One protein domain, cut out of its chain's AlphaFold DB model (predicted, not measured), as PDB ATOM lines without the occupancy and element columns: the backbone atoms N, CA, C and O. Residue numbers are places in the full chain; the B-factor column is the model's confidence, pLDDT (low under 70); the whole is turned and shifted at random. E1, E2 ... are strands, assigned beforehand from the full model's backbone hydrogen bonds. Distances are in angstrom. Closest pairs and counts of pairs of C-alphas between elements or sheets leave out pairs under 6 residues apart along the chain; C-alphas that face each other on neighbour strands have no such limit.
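What this domain is: This is residues 559 to 666 of the 666 residues of an uncharacterized protein of Planctomycetes bacterium RBG_19FT_COMBO_48_8 (UniProt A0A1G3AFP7). What is the main shape? It is a sandwich of two twisted four-stranded sheets, E2 E3 E4 E5 and E1 E8 E7 E6, face to face with their strands crossed at 33 degrees. What is it made of? The printed part has 108 residues with no named helix and eight named strands, E1 to E8 in order along the chain; the class is all strand, and both sheets are antiparallel. How large is it? It is compact, with a radius of gyration of the C-alphas of 14.6 A and spans of 45 by 32 by 22 A.

Where its parts are: Where is the sheet with the longest strand? It holds E2, residues 575 to 580; E3, residues 586 to 595, 29.1 A from first to last C-alpha; E4, residues 605 to 613, 26.2 A; and E5, residues 616 to 622. C-alpha 586 is at (36.943, 52.609, 9.325). Where is the other sheet? It holds E1, residues 565 to 570, from C-alpha 565 at (18.409, 46.601, -1.194); E6, residues 632 to 638; E7, residues 648 to 656, 24.8 A; and E8, residues 659 to 665, to C-alpha 665 at (22.141, 41.062, -0.278).

How they stand to each other: How do the strands pair? E2 E3 E4 E5 and E6 E7 E8 are meanders of hairpins, each strand the antiparallel neighbour of the one before. Within hydrogen-bond range are N 577 and O 589, 2.8 A, N 590 and O 610, 2.8 A, N 609 and O 620, 2.8 A, N 636 and O 650, 2.9 A, and N 651 and O 663, 3.0 A. E1 is antiparallel to E8, with N 567 and O 662 at 2.9 A. How do the sheets meet? The parts that face each other are 10.7 A centre to centre. The closest C-alphas of E4 and E6, Leu 607 and Ala 634, are 7.0 A apart.

The domain as a whole: How far does it reach? The two C-alphas farthest apart, Asp 583 and Gly 629, are 46.9 A apart. Is it unbroken? The printed part has no cut and no long link. Where is confidence low? Residues 597 to 603 and 640 to 646 are under 70 in pLDDT.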
ATOM      1  N   GLU A 559      26.179  46.399   8.128       86.06
ATOM      2  CA  GLU A 559      25.705  45.720   9.341       86.06
ATOM      3  C   GLU A 559      24.280  46.141   9.727       86.06
ATOM      4  O   GLU A 559      23.632  45.484  10.536       86.06
ATOM      5  N   GLN A 560      23.795  47.246   9.154       88.12
ATOM      6  CA  GLN A 560      22.443  47.760   9.362       88.12
ATOM      7  C   GLN A 560      21.463  47.299   8.271       88.12
ATOM      8  O   GLN A 560      20.273  47.609   8.349       88.12
ATOM      9  N   LEU A 561      21.936  46.559   7.261       87.44
ATOM     10  CA  LEU A 561      21.088  45.982   6.222       87.44
ATOM     11  C   LEU A 561      20.456  44.687   6.742       87.44
ATOM     12  O   LEU A 561      21.104  43.649   6.820       87.44
ATOM     13  N   ASN A 562      19.171  44.752   7.085       86.25
ATOM     14  CA  ASN A 562      18.397  43.574   7.496       86.25
ATOM     15  C   ASN A 562      17.699  42.879   6.315       86.25
ATOM     16  O   ASN A 562      17.271  41.734   6.438       86.25
ATOM     17  N   GLU A 563      17.565  43.572   5.183       90.06
ATOM     18  CA  GLU A 563      16.861  43.110   3.988       90.06
ATOM     19  C   GLU A 563      17.669  43.464   2.729       90.06
ATOM     20  O   GLU A 563      18.484  44.393   2.770       90.06
ATOM     21  N   PRO A 564      17.466  42.744   1.608       91.25
ATOM     22  CA  PRO A 564      18.083  43.097   0.337       91.25
ATOM     23  C   PRO A 564      17.678  44.499  -0.124       91.25
ATOM     24  O   PRO A 564      16.513  44.882  -0.022       91.25
ATOM     25  N   VAL A 565      18.632  45.245  -0.678       94.12
ATOM     26  CA  VAL A 565      18.409  46.601  -1.194       94.12
ATOM     27  C   VAL A 565      18.764  46.649  -2.671       94.12
ATOM     28  O   VAL A 565      19.813  46.158  -3.085       94.12
ATOM     29  N   GLU A 566      17.897  47.271  -3.461       94.44
ATOM     30  CA  GLU A 566      18.148  47.553  -4.869       94.44
ATOM     31  C   GLU A 566      18.415  49.047  -5.061       94.44
ATOM     32  O   GLU A 566      17.622  49.889  -4.641       94.44
ATOM     33  N   ILE A 567      19.546  49.379  -5.685       94.81
ATOM     34  CA  ILE A 567      19.950  50.762  -5.957       94.81
ATOM     35  C   ILE A 567      20.267  50.894  -7.441       94.81
ATOM     36  O   ILE A 567      21.104  50.169  -7.977       94.81
ATOM     37  N   GLU A 568      19.610  51.837  -8.107       95.50
ATOM     38  CA  GLU A 568      19.932  52.199  -9.484       95.50
ATOM     39  C   GLU A 568      21.030  53.267  -9.508       95.50
ATOM     40  O   GLU A 568      20.983  54.235  -8.745       95.50
ATOM     41  N   LYS A 569      22.028  53.074 -10.374       93.38
ATOM     42  CA  LYS A 569      23.148  53.998 -10.580       93.38
ATOM     43  C   LYS A 569      23.497  54.127 -12.053       93.38
ATOM     44  O   LYS A 569      23.419  53.156 -12.812       93.38
ATOM     45  N   SER A 570      23.919  55.322 -12.444       90.62
ATOM     46  CA  SER A 570      24.480  55.566 -13.772       90.62
ATOM     47  C   SER A 570      25.932  55.083 -13.853       90.62
ATOM     48  O   SER A 570      26.589  54.802 -12.846       90.62
ATOM     49  N   ILE A 571      26.477  55.007 -15.067       86.94
ATOM     50  CA  ILE A 571      27.909  54.781 -15.259       86.94
ATOM     51  C   ILE A 571      28.738  55.840 -14.519       86.94
ATOM     52  O   ILE A 571      28.408  57.023 -14.517       86.94
ATOM     53  N   ASN A 572      29.840  55.414 -13.912       86.50
ATOM     54  CA  ASN A 572      30.689  56.225 -13.045       86.50
ATOM     55  C   ASN A 572      30.020  56.774 -11.765       86.50
ATOM     56  O   ASN A 572      30.655  57.555 -11.059       86.50
ATOM     57  N   GLU A 573      28.812  56.352 -11.391       90.12
ATOM     58  CA  GLU A 573      28.260  56.657 -10.068       90.12
ATOM     59  C   GLU A 573      28.533  55.501  -9.093       90.12
ATOM     60  O   GLU A 573      28.144  54.364  -9.375       90.12
ATOM     61  N   PRO A 574      29.207  55.750  -7.955       93.12
ATOM     62  CA  PRO A 574      29.549  54.682  -7.033       93.12
ATOM     63  C   PRO A 574      28.419  54.363  -6.040       93.12
ATOM     64  O   PRO A 574      27.618  55.223  -5.661       93.12
ATOM     65  N   ILE A 575      28.416  53.124  -5.552       94.25
ATOM     66  CA  ILE A 575      27.792  52.738  -4.282       94.25
ATOM     67  C   ILE A 575      28.885  52.645  -3.231       94.25
ATOM     68  O   ILE A 575      29.936  52.046  -3.465       94.25
ATOM     69  N   LEU A 576      28.626  53.259  -2.083       95.31
ATOM     70  CA  LEU A 576      29.608  53.476  -1.038       95.31
ATOM     71  C   LEU A 576      29.209  52.697   0.208       95.31
ATOM     72  O   LEU A 576      28.084  52.820   0.686       95.31
ATOM     73  N   PHE A 577      30.144  51.927   0.749       95.38
ATOM     74  CA  PHE A 577      29.983  51.201   2.000       95.38
ATOM     75  C   PHE A 577      31.102  51.554   2.962       95.38
ATOM     76  O   PHE A 577      32.230  51.834   2.547       95.38
ATOM     77  N   TYR A 578      30.812  51.477   4.254       94.94
ATOM     78  CA  TYR A 578      31.837  51.538   5.286       94.94
ATOM     79  C   TYR A 578      31.577  50.493   6.369       94.94
ATOM     80  O   TYR A 578      30.431  50.145   6.635       94.94
ATOM     81  N   ARG A 579      32.641  50.020   7.018       92.06
ATOM     82  CA  ARG A 579      32.568  49.197   8.230       92.06
ATOM     83  C   ARG A 579      33.588  49.655   9.257       92.06
ATOM     84  O   ARG A 579      34.619  50.226   8.895       92.06
ATOM     85  N   ARG A 580      33.313  49.370  10.525       91.44
ATOM     86  CA  ARG A 580      34.243  49.592  11.632       91.44
ATOM     87  C   ARG A 580      34.943  48.283  11.973       91.44
ATOM     88  O   ARG A 580      34.262  47.321  12.299       91.44
ATOM     89  N   LEU A 581      36.269  48.278  11.896       89.06
ATOM     90  CA  LEU A 581      37.120  47.153  12.270       89.06
ATOM     91  C   LEU A 581      37.270  47.054  13.798       89.06
ATOM     92  O   LEU A 581      36.953  47.996  14.529       89.06
ATOM     93  N   ASP A 582      37.806  45.929  14.275       87.25
ATOM     94  CA  ASP A 582      38.009  45.655  15.707       87.25
ATOM     95  C   ASP A 582      38.928  46.673  16.407       87.25
ATOM     96  O   ASP A 582      38.789  46.928  17.603       87.25
ATOM     97  N   ASP A 583      39.857  47.283  15.667       86.00
ATOM     98  CA  ASP A 583      40.751  48.340  16.154       86.00
ATOM     99  C   ASP A 583      40.096  49.736  16.172       86.00
ATOM    100  O   ASP A 583      40.716  50.718  16.587       86.00
ATOM    101  N   GLY A 584      38.832  49.828  15.751       85.69
ATOM    102  CA  GLY A 584      38.072  51.065  15.635       85.69
ATOM    103  C   GLY A 584      38.324  51.839  14.339       85.69
ATOM    104  O   GLY A 584      37.668  52.862  14.129       85.69
ATOM    105  N   GLU A 585      39.223  51.389  13.458       89.19
ATOM    106  CA  GLU A 585      39.421  52.023  12.159       89.19
ATOM    107  C   GLU A 585      38.241  51.758  11.217       89.19
ATOM    108  O   GLU A 585      37.602  50.706  11.228       89.19
ATOM    109  N   LEU A 586      37.955  52.742  10.363       92.62
ATOM    110  CA  LEU A 586      36.943  52.609   9.325       92.62
ATOM    111  C   LEU A 586      37.580  52.116   8.030       92.62
ATOM    112  O   LEU A 586      38.500  52.752   7.503       92.62
ATOM    113  N   GLN A 587      37.027  51.031   7.500       93.31
ATOM    114  CA  GLN A 587      37.302  50.534   6.161       93.31
ATOM    115  C   GLN A 587      36.144  50.889   5.231       93.31
ATOM    116  O   GLN A 587      34.982  50.784   5.616       93.31
ATOM    117  N   THR A 588      36.458  51.288   4.004       94.94
ATOM    118  CA  THR A 588      35.475  51.697   3.000       94.94
ATOM    119  C   THR A 588      35.552  50.838   1.752       94.94
ATOM    120  O   THR A 588      36.634  50.403   1.358       94.94
ATOM    121  N   PHE A 589      34.409  50.671   1.094       94.69
ATOM    122  CA  PHE A 589      34.294  50.031  -0.210       94.69
ATOM    123  C   PHE A 589      33.528  50.954  -1.155       94.69
ATOM    124  O   PHE A 589      32.458  51.447  -0.798       94.69
ATOM    125  N   ALA A 590      34.053  51.176  -2.353       95.19
ATOM    126  CA  ALA A 590      33.369  51.892  -3.420       95.19
ATOM    127  C   ALA A 590      33.227  50.982  -4.636       95.19
ATOM    128  O   ALA A 590      34.202  50.383  -5.090       95.19
ATOM    129  N   LEU A 591      32.003  50.859  -5.143       94.62
ATOM    130  CA  LEU A 591      31.671  50.013  -6.282       94.62
ATOM    131  C   LEU A 591      31.090  50.861  -7.398       94.62
ATOM    132  O   LEU A 591      30.070  51.513  -7.199       94.62
ATOM    133  N   GLN A 592      31.719  50.839  -8.567       94.06
ATOM    134  CA  GLN A 592      31.402  51.735  -9.675       94.06
ATOM    135  C   GLN A 592      31.470  50.982 -11.003       94.06
ATOM    136  O   GLN A 592      32.366  50.169 -11.219       94.06
ATOM    137  N   ILE A 593      30.550  51.269 -11.926       92.88
ATOM    138  CA  ILE A 593      30.644  50.749 -13.294       92.88
ATOM    139  C   ILE A 593      31.450  51.710 -14.162       92.88
ATOM    140  O   ILE A 593      31.120  52.891 -14.243       92.88
ATOM    141  N   ILE A 594      32.471  51.186 -14.840       89.62
ATOM    142  CA  ILE A 594      33.322  51.915 -15.784       89.62
ATOM    143  C   ILE A 594      33.261  51.270 -17.173       89.62
ATOM    144  O   ILE A 594      32.962  50.081 -17.317       89.62
ATOM    145  N   ARG A 595      33.555  52.038 -18.227       84.94
ATOM    146  CA  ARG A 595      33.657  51.486 -19.589       84.94
ATOM    147  C   ARG A 595      34.944  50.682 -19.753       84.94
ATOM    148  O   ARG A 595      35.995  51.075 -19.252       84.94
ATOM    149  N   SER A 596      34.872  49.596 -20.518       80.38
ATOM    150  CA  SER A 596      36.072  48.866 -20.927       80.38
ATOM    151  C   SER A 596      36.931  49.705 -21.868       80.38
ATOM    152  O   SER A 596      36.441  50.240 -22.862       80.38
ATOM    153  N   GLN A 597      38.226  49.808 -21.559       66.69
ATOM    154  CA  GLN A 597      39.216  50.403 -22.463       66.69
ATOM    155  C   GLN A 597      39.652  49.426 -23.565       66.69
ATOM    156  O   GLN A 597      40.240  49.838 -24.567       66.69
ATOM    157  N   GLU A 598      39.368  48.131 -23.407       61.72
ATOM    158  CA  GLU A 598      39.659  47.141 -24.433       61.72
ATOM    159  C   GLU A 598      38.617  47.230 -25.546       61.72
ATOM    160  O   GLU A 598      37.424  47.035 -25.326       61.72
ATOM    161  N   SER A 599      39.078  47.463 -26.775       46.91
ATOM    162  CA  SER A 599      38.249  47.601 -27.979       46.91
ATOM    163  C   SER A 599      37.558  46.302 -28.428       46.91
ATOM    164  O   SER A 599      37.229  46.153 -29.606       46.91
ATOM    165  N   SER A 600      37.415  45.311 -27.544       49.28
ATOM    166  CA  SER A 600      36.774  44.044 -27.866       49.28
ATOM    167  C   SER A 600      35.283  44.123 -27.527       49.28
ATOM    168  O   SER A 600      34.886  44.321 -26.382       49.28
ATOM    169  N   TYR A 601      34.442  43.956 -28.548       52.84
ATOM    170  CA  TYR A 601      32.973  44.056 -28.501       52.84
ATOM    171  C   TYR A 601      32.271  43.112 -27.506       52.84
ATOM    172  O   TYR A 601      31.048  43.112 -27.412       52.84
ATOM    173  N   LEU A 602      33.014  42.258 -26.802       60.34
ATOM    174  CA  LEU A 602      32.456  41.209 -25.954       60.34
ATOM    175  C   LEU A 602      32.206  41.676 -24.517       60.34
ATOM    176  O   LEU A 602      31.372  41.083 -23.836       60.34
ATOM    177  N   VAL A 603      32.898  42.727 -24.062       68.69
ATOM    178  CA  VAL A 603      32.818  43.208 -22.679       68.69
ATOM    179  C   VAL A 603      32.758  44.741 -22.655       68.69
ATOM    180  O   VAL A 603      33.800  45.395 -22.652       68.69
ATOM    181  N   PRO A 604      31.555  45.342 -22.652       79.50
ATOM    182  CA  PRO A 604      31.413  46.797 -22.732       79.50
ATOM    183  C   PRO A 604      31.763  47.530 -21.425       79.50
ATOM    184  O   PRO A 604      32.136  48.704 -21.465       79.50
ATOM    185  N   TYR A 605      31.678  46.853 -20.276       88.88
ATOM    186  CA  TYR A 605      31.813  47.465 -18.951       88.88
ATOM    187  C   TYR A 605      32.652  46.606 -17.999       88.88
ATOM    188  O   TYR A 605      32.679  45.382 -18.133       88.88
ATOM    189  N   HIS A 606      33.273  47.249 -17.010       91.31
ATOM    190  CA  HIS A 606      33.854  46.600 -15.833       91.31
ATOM    191  C   HIS A 606      33.216  47.167 -14.564       91.31
ATOM    192  O   HIS A 606      32.904  48.355 -14.494       91.31
ATOM    193  N   LEU A 607      33.053  46.319 -13.554       93.69
ATOM    194  CA  LEU A 607      32.778  46.730 -12.182       93.69
ATOM    195  C   LEU A 607      34.111  46.983 -11.478       93.69
ATOM    196  O   LEU A 607      34.864  46.043 -11.230       93.69
ATOM    197  N   LEU A 608      34.398  48.246 -11.183       93.38
ATOM    198  CA  LEU A 608      35.521  48.671 -10.363       93.38
ATOM    199  C   LEU A 608      35.113  48.596  -8.891       93.38
ATOM    200  O   LEU A 608      34.139  49.229  -8.482       93.38
ATOM    201  N   THR A 609      35.887  47.861  -8.105       94.06
ATOM    202  CA  THR A 609      35.776  47.822  -6.646       94.06
ATOM    203  C   THR A 609      37.038  48.423  -6.053       94.06
ATOM    204  O   THR A 609      38.132  47.912  -6.298       94.06
ATOM    205  N   VAL A 610      36.887  49.481  -5.263       94.12
ATOM    206  CA  VAL A 610      37.956  50.109  -4.482       94.12
ATOM    207  C   VAL A 610      37.720  49.798  -3.014       94.12
ATOM    208  O   VAL A 610      36.645  50.064  -2.486       94.12
ATOM    209  N   GLU A 611      38.721  49.238  -2.353       93.81
ATOM    210  CA  GLU A 611      38.734  48.971  -0.920       93.81
ATOM    211  C   GLU A 611      39.834  49.822  -0.288       93.81
ATOM    212  O   GLU A 611      40.990  49.779  -0.705       93.81
ATOM    213  N   SER A 612      39.483  50.612   0.724       92.06
ATOM    214  CA  SER A 612      40.413  51.553   1.341       92.06
ATOM    215  C   SER A 612      40.321  51.529   2.861       92.06
ATOM    216  O   SER A 612      39.244  51.441   3.451       92.06
ATOM    217  N   ARG A 613      41.483  51.607   3.504       89.31
ATOM    218  CA  ARG A 613      41.674  51.798   4.944       89.31
ATOM    219  C   ARG A 613      42.899  52.682   5.161       89.31
ATOM    220  O   ARG A 613      43.591  53.056   4.214       89.31
ATOM    221  N   LYS A 614      43.203  53.032   6.409       84.06
ATOM    222  CA  LYS A 614      44.359  53.885   6.696       84.06
ATOM    223  C   LYS A 614      45.655  53.251   6.163       84.06
ATOM    224  O   LYS A 614      46.006  52.131   6.521       84.06
ATOM    225  N   GLY A 615      46.355  53.972   5.286       81.88
ATOM    226  CA  GLY A 615      47.644  53.551   4.724       81.88
ATOM    227  C   GLY A 615      47.582  52.384   3.731       81.88
ATOM    228  O   GLY A 615      48.630  51.844   3.381       81.88
ATOM    229  N   SER A 616      46.392  51.962   3.292       84.69
ATOM    230  CA  SER A 616      46.224  50.843   2.365       84.69
ATOM    231  C   SER A 616      44.995  51.050   1.487       84.69
ATOM    232  O   SER A 616      43.889  51.205   1.991       84.69
ATOM    233  N   SER A 617      45.180  50.981   0.170       88.81
ATOM    234  CA  SER A 617      44.097  50.972  -0.816       88.81
ATOM    235  C   SER A 617      44.369  49.868  -1.828       88.81
ATOM    236  O   SER A 617      45.514  49.680  -2.252       88.81
ATOM    237  N   SER A 618      43.335  49.129  -2.189       90.88
ATOM    238  CA  SER A 618      43.341  48.115  -3.233       90.88
ATOM    239  C   SER A 618      42.196  48.397  -4.197       90.88
ATOM    240  O   SER A 618      41.122  48.855  -3.814       90.88
ATOM    241  N   SER A 619      42.416  48.108  -5.475       91.56
ATOM    242  CA  SER A 619      41.374  48.194  -6.494       91.56
ATOM    243  C   SER A 619      41.340  46.911  -7.308       91.56
ATOM    244  O   SER A 619      42.397  46.364  -7.631       91.56
ATOM    245  N   SER A 620      40.152  46.458  -7.685       91.50
ATOM    246  CA  SER A 620      39.953  45.317  -8.577       91.50
ATOM    247  C   SER A 620      38.905  45.648  -9.633       91.50
ATOM    248  O   SER A 620      37.996  46.435  -9.385       91.50
ATOM    249  N   GLU A 621      39.043  45.063 -10.820       91.69
ATOM    250  CA  GLU A 621      38.105  45.246 -11.927       91.69
ATOM    251  C   GLU A 621      37.519  43.883 -12.310       91.69
ATOM    252  O   GLU A 621      38.251  42.924 -12.556       91.69
ATOM    253  N   ASN A 622      36.190  43.789 -12.342       90.12
ATOM    254  CA  ASN A 622      35.460  42.602 -12.767       90.12
ATOM    255  C   ASN A 622      34.738  42.882 -14.088       90.12
ATOM    256  O   ASN A 622      33.774  43.644 -14.146       90.12
ATOM    257  N   SER A 623      35.180  42.208 -15.143       88.19
ATOM    258  CA  SER A 623      34.640  42.320 -16.499       88.19
ATOM    259  C   SER A 623      33.180  41.881 -16.647       88.19
ATOM    260  O   SER A 623      32.538  42.182 -17.651       88.19
ATOM    261  N   GLY A 624      32.625  41.165 -15.668       88.69
ATOM    262  CA  GLY A 624      31.274  40.627 -15.763       88.69
ATOM    263  C   GLY A 624      31.104  39.663 -16.943       88.69
ATOM    264  O   GLY A 624      32.062  39.104 -17.485       88.69
ATOM    265  N   LYS A 625      29.848  39.409 -17.316       89.31
ATOM    266  CA  LYS A 625      29.451  38.514 -18.410       89.31
ATOM    267  C   LYS A 625      28.218  39.069 -19.116       89.31
ATOM    268  O   LYS A 625      27.273  39.519 -18.474       89.31
ATOM    269  N   VAL A 626      28.183  38.970 -20.443       85.50
ATOM    270  CA  VAL A 626      26.984  39.274 -21.237       85.50
ATOM    271  C   VAL A 626      26.107  38.019 -21.303       85.50
ATOM    272  O   VAL A 626      26.513  37.000 -21.862       85.50
ATOM    273  N   LYS A 627      24.917  38.063 -20.693       87.00
ATOM    274  CA  LYS A 627      23.945  36.956 -20.700       87.00
ATOM    275  C   LYS A 627      23.155  36.914 -22.018       87.00
ATOM    276  O   LYS A 627      23.178  37.853 -22.818       87.00
ATOM    277  N   ALA A 628      22.427  35.815 -22.243       77.06
ATOM    278  CA  ALA A 628      21.498  35.690 -23.367       77.06
ATOM    279  C   ALA A 628      20.506  36.870 -23.369       77.06
ATOM    280  O   ALA A 628      19.873  37.146 -22.353       77.06
ATOM    281  N   GLY A 629      20.420  37.588 -24.493       76.94
ATOM    282  CA  GLY A 629      19.676  38.852 -24.602       76.94
ATOM    283  C   GLY A 629      20.539  40.120 -24.564       76.94
ATOM    284  O   GLY A 629      19.988  41.210 -24.626       76.94
ATOM    285  N   GLY A 630      21.872  40.001 -24.489       79.94
ATOM    286  CA  GLY A 630      22.792  41.146 -24.581       79.94
ATOM    287  C   GLY A 630      22.938  41.952 -23.287       79.94
ATOM    288  O   GLY A 630      23.588  42.991 -23.281       79.94
ATOM    289  N   ILE A 631      22.355  41.474 -22.184       84.50
ATOM    290  CA  ILE A 631      22.395  42.153 -20.888       84.50
ATOM    291  C   ILE A 631      23.712  41.824 -20.187       84.50
ATOM    292  O   ILE A 631      24.008  40.657 -19.920       84.50
ATOM    293  N   TRP A 632      24.483  42.857 -19.861       88.75
ATOM    294  CA  TRP A 632      25.688  42.729 -19.050       88.75
ATOM    295  C   TRP A 632      25.330  42.546 -17.568       88.75
ATOM    296  O   TRP A 632      24.471  43.261 -17.041       88.75
ATOM    297  N   VAL A 633      25.973  41.573 -16.918       89.81
ATOM    298  CA  VAL A 633      25.825  41.269 -15.489       89.81
ATOM    299  C   VAL A 633      27.194  41.032 -14.858       89.81
ATOM    300  O   VAL A 633      28.010  40.308 -15.429       89.81
ATOM    301  N   ALA A 634      27.422  41.568 -13.663       91.25
ATOM    302  CA  ALA A 634      28.567  41.225 -12.825       91.25
ATOM    303  C   ALA A 634      28.088  40.772 -11.446       91.25
ATOM    304  O   ALA A 634      27.212  41.398 -10.859       91.25
ATOM    305  N   ASP A 635      28.683  39.694 -10.946       89.81
ATOM    306  CA  ASP A 635      28.481  39.216  -9.581       89.81
ATOM    307  C   ASP A 635      29.793  39.441  -8.813       89.81
ATOM    308  O   ASP A 635      30.879  39.135  -9.322       89.81
ATOM    309  N   THR A 636      29.714  40.009  -7.614       89.81
ATOM    310  CA  THR A 636      30.863  40.199  -6.723       89.81
ATOM    311  C   THR A 636      30.448  40.018  -5.268       89.81
ATOM    312  O   THR A 636      29.263  40.015  -4.939       89.81
ATOM    313  N   SER A 637      31.432  39.858  -4.394       86.44
ATOM    314  CA  SER A 637      31.225  39.796  -2.955       86.44
ATOM    315  C   SER A 637      32.254  40.666  -2.262       86.44
ATOM    316  O   SER A 637      33.437  40.592  -2.601       86.44
ATOM    317  N   ILE A 638      31.821  41.446  -1.279       84.69
ATOM    318  CA  ILE A 638      32.725  42.225  -0.430       84.69
ATOM    319  C   ILE A 638      32.650  41.721   1.007       84.69
ATOM    320  O   ILE A 638      31.568  41.479   1.550       84.69
ATOM    321  N   ASN A 639      33.814  41.575   1.636       80.38
ATOM    322  CA  ASN A 639      33.930  41.221   3.048       80.38
ATOM    323  C   ASN A 639      33.715  42.482   3.881       80.38
ATOM    324  O   ASN A 639      34.660  43.048   4.418       80.38
ATOM    325  N   ALA A 640      32.480  42.967   3.915       68.19
ATOM    326  CA  ALA A 640      32.133  44.228   4.558       68.19
ATOM    327  C   ALA A 640      31.431  44.046   5.920       68.19
ATOM    328  O   ALA A 640      30.965  45.021   6.497       68.19
ATOM    329  N   LEU A 641      31.412  42.824   6.464       64.69
ATOM    330  CA  LEU A 641      30.864  42.488   7.784       64.69
ATOM    331  C   LEU A 641      31.994  42.084   8.745       64.69
ATOM    332  O   LEU A 641      33.041  41.620   8.297       64.69
ATOM    333  N   ASN A 642      31.811  42.275  10.055       60.94
ATOM    334  CA  ASN A 642      32.844  41.992  11.069       60.94
ATOM    335  C   ASN A 642      33.142  40.500  11.290       60.94
ATOM    336  O   ASN A 642      34.171  40.140  11.851       60.94
ATOM    337  N   ASP A 643      32.267  39.620  10.815       65.69
ATOM    338  CA  ASP A 643      32.492  38.180  10.808       65.69
ATOM    339  C   ASP A 643      33.144  37.791   9.473       65.69
ATOM    340  O   ASP A 643      32.512  37.938   8.427       65.69
ATOM    341  N   GLU A 644      34.387  37.289   9.486       60.06
ATOM    342  CA  GLU A 644      35.114  36.857   8.274       60.06
ATOM    343  C   GLU A 644      34.356  35.787   7.460       60.06
ATOM    344  O   GLU A 644      34.683  35.548   6.296       60.06
ATOM    345  N   SER A 645      33.330  35.154   8.042       57.09
ATOM    346  CA  SER A 645      32.453  34.198   7.360       57.09
ATOM    347  C   SER A 645      31.237  34.822   6.659       57.09
ATOM    348  O   SER A 645      30.528  34.115   5.937       57.09
ATOM    349  N   LYS A 646      30.988  36.129   6.828       68.50
ATOM    350  CA  LYS A 646      29.847  36.841   6.241       68.50
ATOM    351  C   LYS A 646      30.311  37.855   5.195       68.50
ATOM    352  O   LYS A 646      31.204  38.665   5.428       68.50
ATOM    353  N   SER A 647      29.681  37.817   4.025       80.38
ATOM    354  CA  SER A 647      29.999  38.693   2.895       80.38
ATOM    355  C   SER A 647      28.717  39.233   2.292       80.38
ATOM    356  O   SER A 647      27.731  38.507   2.203       80.38
ATOM    357  N   ILE A 648      28.759  40.478   1.829       83.81
ATOM    358  CA  ILE A 648      27.655  41.043   1.060       83.81
ATOM    359  C   ILE A 648      27.780  40.524  -0.358       83.81
ATOM    360  O   ILE A 648      28.820  40.713  -0.998       83.81
ATOM    361  N   GLN A 649      26.715  39.910  -0.854       89.06
ATOM    362  CA  GLN A 649      26.608  39.507  -2.247       89.06
ATOM    363  C   GLN A 649      26.021  40.656  -3.064       89.06
ATOM    364  O   GLN A 649      25.008  41.254  -2.699       89.06
ATOM    365  N   LEU A 650      26.673  40.963  -4.179       88.56
ATOM    366  CA  LEU A 650      26.322  42.066  -5.060       88.56
ATOM    367  C   LEU A 650      26.121  41.532  -6.468       88.56
ATOM    368  O   LEU A 650      27.044  40.981  -7.073       88.56
ATOM    369  N   GLN A 651      24.925  41.742  -7.003       92.12
ATOM    370  CA  GLN A 651      24.626  41.489  -8.404       92.12
ATOM    371  C   GLN A 651      24.327  42.812  -9.099       92.12
ATOM    372  O   GLN A 651      23.415  43.536  -8.708       92.12
ATOM    373  N   VAL A 652      25.074  43.109 -10.160       91.25
ATOM    374  CA  VAL A 652      24.869  44.304 -10.978       91.25
ATOM    375  C   VAL A 652      24.327  43.906 -12.334       91.25
ATOM    376  O   VAL A 652      24.893  43.038 -12.996       91.25
ATOM    377  N   LYS A 653      23.242  44.545 -12.769       92.56
ATOM    378  CA  LYS A 653      22.590  44.274 -14.052       92.56
ATOM    379  C   LYS A 653      22.414  45.562 -14.845       92.56
ATOM    380  O   LYS A 653      21.871  46.532 -14.332       92.56
ATOM    381  N   SER A 654      22.818  45.557 -16.115       90.50
ATOM    382  CA  SER A 654      22.555  46.689 -17.010       90.50
ATOM    383  C   SER A 654      21.060  46.808 -17.333       90.50
ATOM    384  O   SER A 654      20.420  45.820 -17.704       90.50
ATOM    385  N   LEU A 655      20.523  48.022 -17.208       88.94
ATOM    386  CA  LEU A 655      19.145  48.384 -17.558       88.94
ATOM    387  C   LEU A 655      19.030  48.987 -18.975       88.94
ATOM    388  O   LEU A 655      17.925  49.154 -19.486       88.94
ATOM    389  N   GLY A 656      20.163  49.261 -19.633       82.69
ATOM    390  CA  GLY A 656      20.238  50.044 -20.873       82.69
ATOM    391  C   GLY A 656      20.572  51.516 -20.603       82.69
ATOM    392  O   GLY A 656      20.563  51.953 -19.459       82.69
ATOM    393  N   ASN A 657      20.923  52.271 -21.652       81.19
ATOM    394  CA  ASN A 657      21.260  53.705 -21.575       81.19
ATOM    395  C   ASN A 657      22.296  54.073 -20.491       81.19
ATOM    396  O   ASN A 657      22.227  55.152 -19.923       81.19
ATOM    397  N   GLU A 658      23.252  53.183 -20.213       85.00
ATOM    398  CA  GLU A 658      24.281  53.384 -19.178       85.00
ATOM    399  C   GLU A 658      23.756  53.460 -17.730       85.00
ATOM    400  O   GLU A 658      24.466  53.946 -16.852       85.00
ATOM    401  N   HIS A 659      22.563  52.915 -17.469       90.62
ATOM    402  CA  HIS A 659      22.023  52.699 -16.125       90.62
ATOM    403  C   HIS A 659      22.168  51.235 -15.682       90.62
ATOM    404  O   HIS A 659      22.075  50.298 -16.490       90.62
ATOM    405  N   PHE A 660      22.402  51.035 -14.386       94.12
ATOM    406  CA  PHE A 660      22.685  49.742 -13.772       94.12
ATOM    407  C   PHE A 660      21.934  49.586 -12.449       94.12
ATOM    408  O   PHE A 660      21.917  50.494 -11.625       94.12
ATOM    409  N   LEU A 661      21.352  48.408 -12.234       95.81
ATOM    410  CA  LEU A 661      20.715  48.024 -10.978       95.81
ATOM    411  C   LEU A 661      21.695  47.206 -10.143       95.81
ATOM    412  O   LEU A 661      22.157  46.159 -10.602       95.81
ATOM    413  N   PHE A 662      21.979  47.663  -8.931       95.00
ATOM    414  CA  PHE A 662      22.760  46.950  -7.931       95.00
ATOM    415  C   PHE A 662      21.809  46.301  -6.931       95.00
ATOM    416  O   PHE A 662      21.155  47.001  -6.163       95.00
ATOM    417  N   ALA A 663      21.751  44.974  -6.928       94.19
ATOM    418  CA  ALA A 663      21.067  44.192  -5.908       94.19
ATOM    419  C   ALA A 663      22.078  43.790  -4.827       94.19
ATOM    420  O   ALA A 663      23.024  43.044  -5.094       94.19
ATOM    421  N   ILE A 664      21.884  44.317  -3.622       92.25
ATOM    422  CA  ILE A 664      22.757  44.168  -2.458       92.25
ATOM    423  C   ILE A 664      22.068  43.210  -1.491       92.25
ATOM    424  O   ILE A 664      20.975  43.506  -1.015       92.25
ATOM    425  N   THR A 665      22.686  42.066  -1.205       90.12
ATOM    426  CA  THR A 665      22.141  41.062  -0.278       90.12
ATOM    427  C   THR A 665      23.114  40.868   0.891       90.12
ATOM    428  O   THR A 665      24.256  40.476   0.627       90.12
ATOM    429  N   PRO A 666      22.703  41.192   2.134       82.94
ATOM    430  CA  PRO A 666      23.557  41.095   3.321       82.94
ATOM    431  C   PRO A 666      23.897  39.658   3.737       82.94
ATOM    432  O   PRO A 666      23.136  38.724   3.382       82.94
TER     433      PRO A 666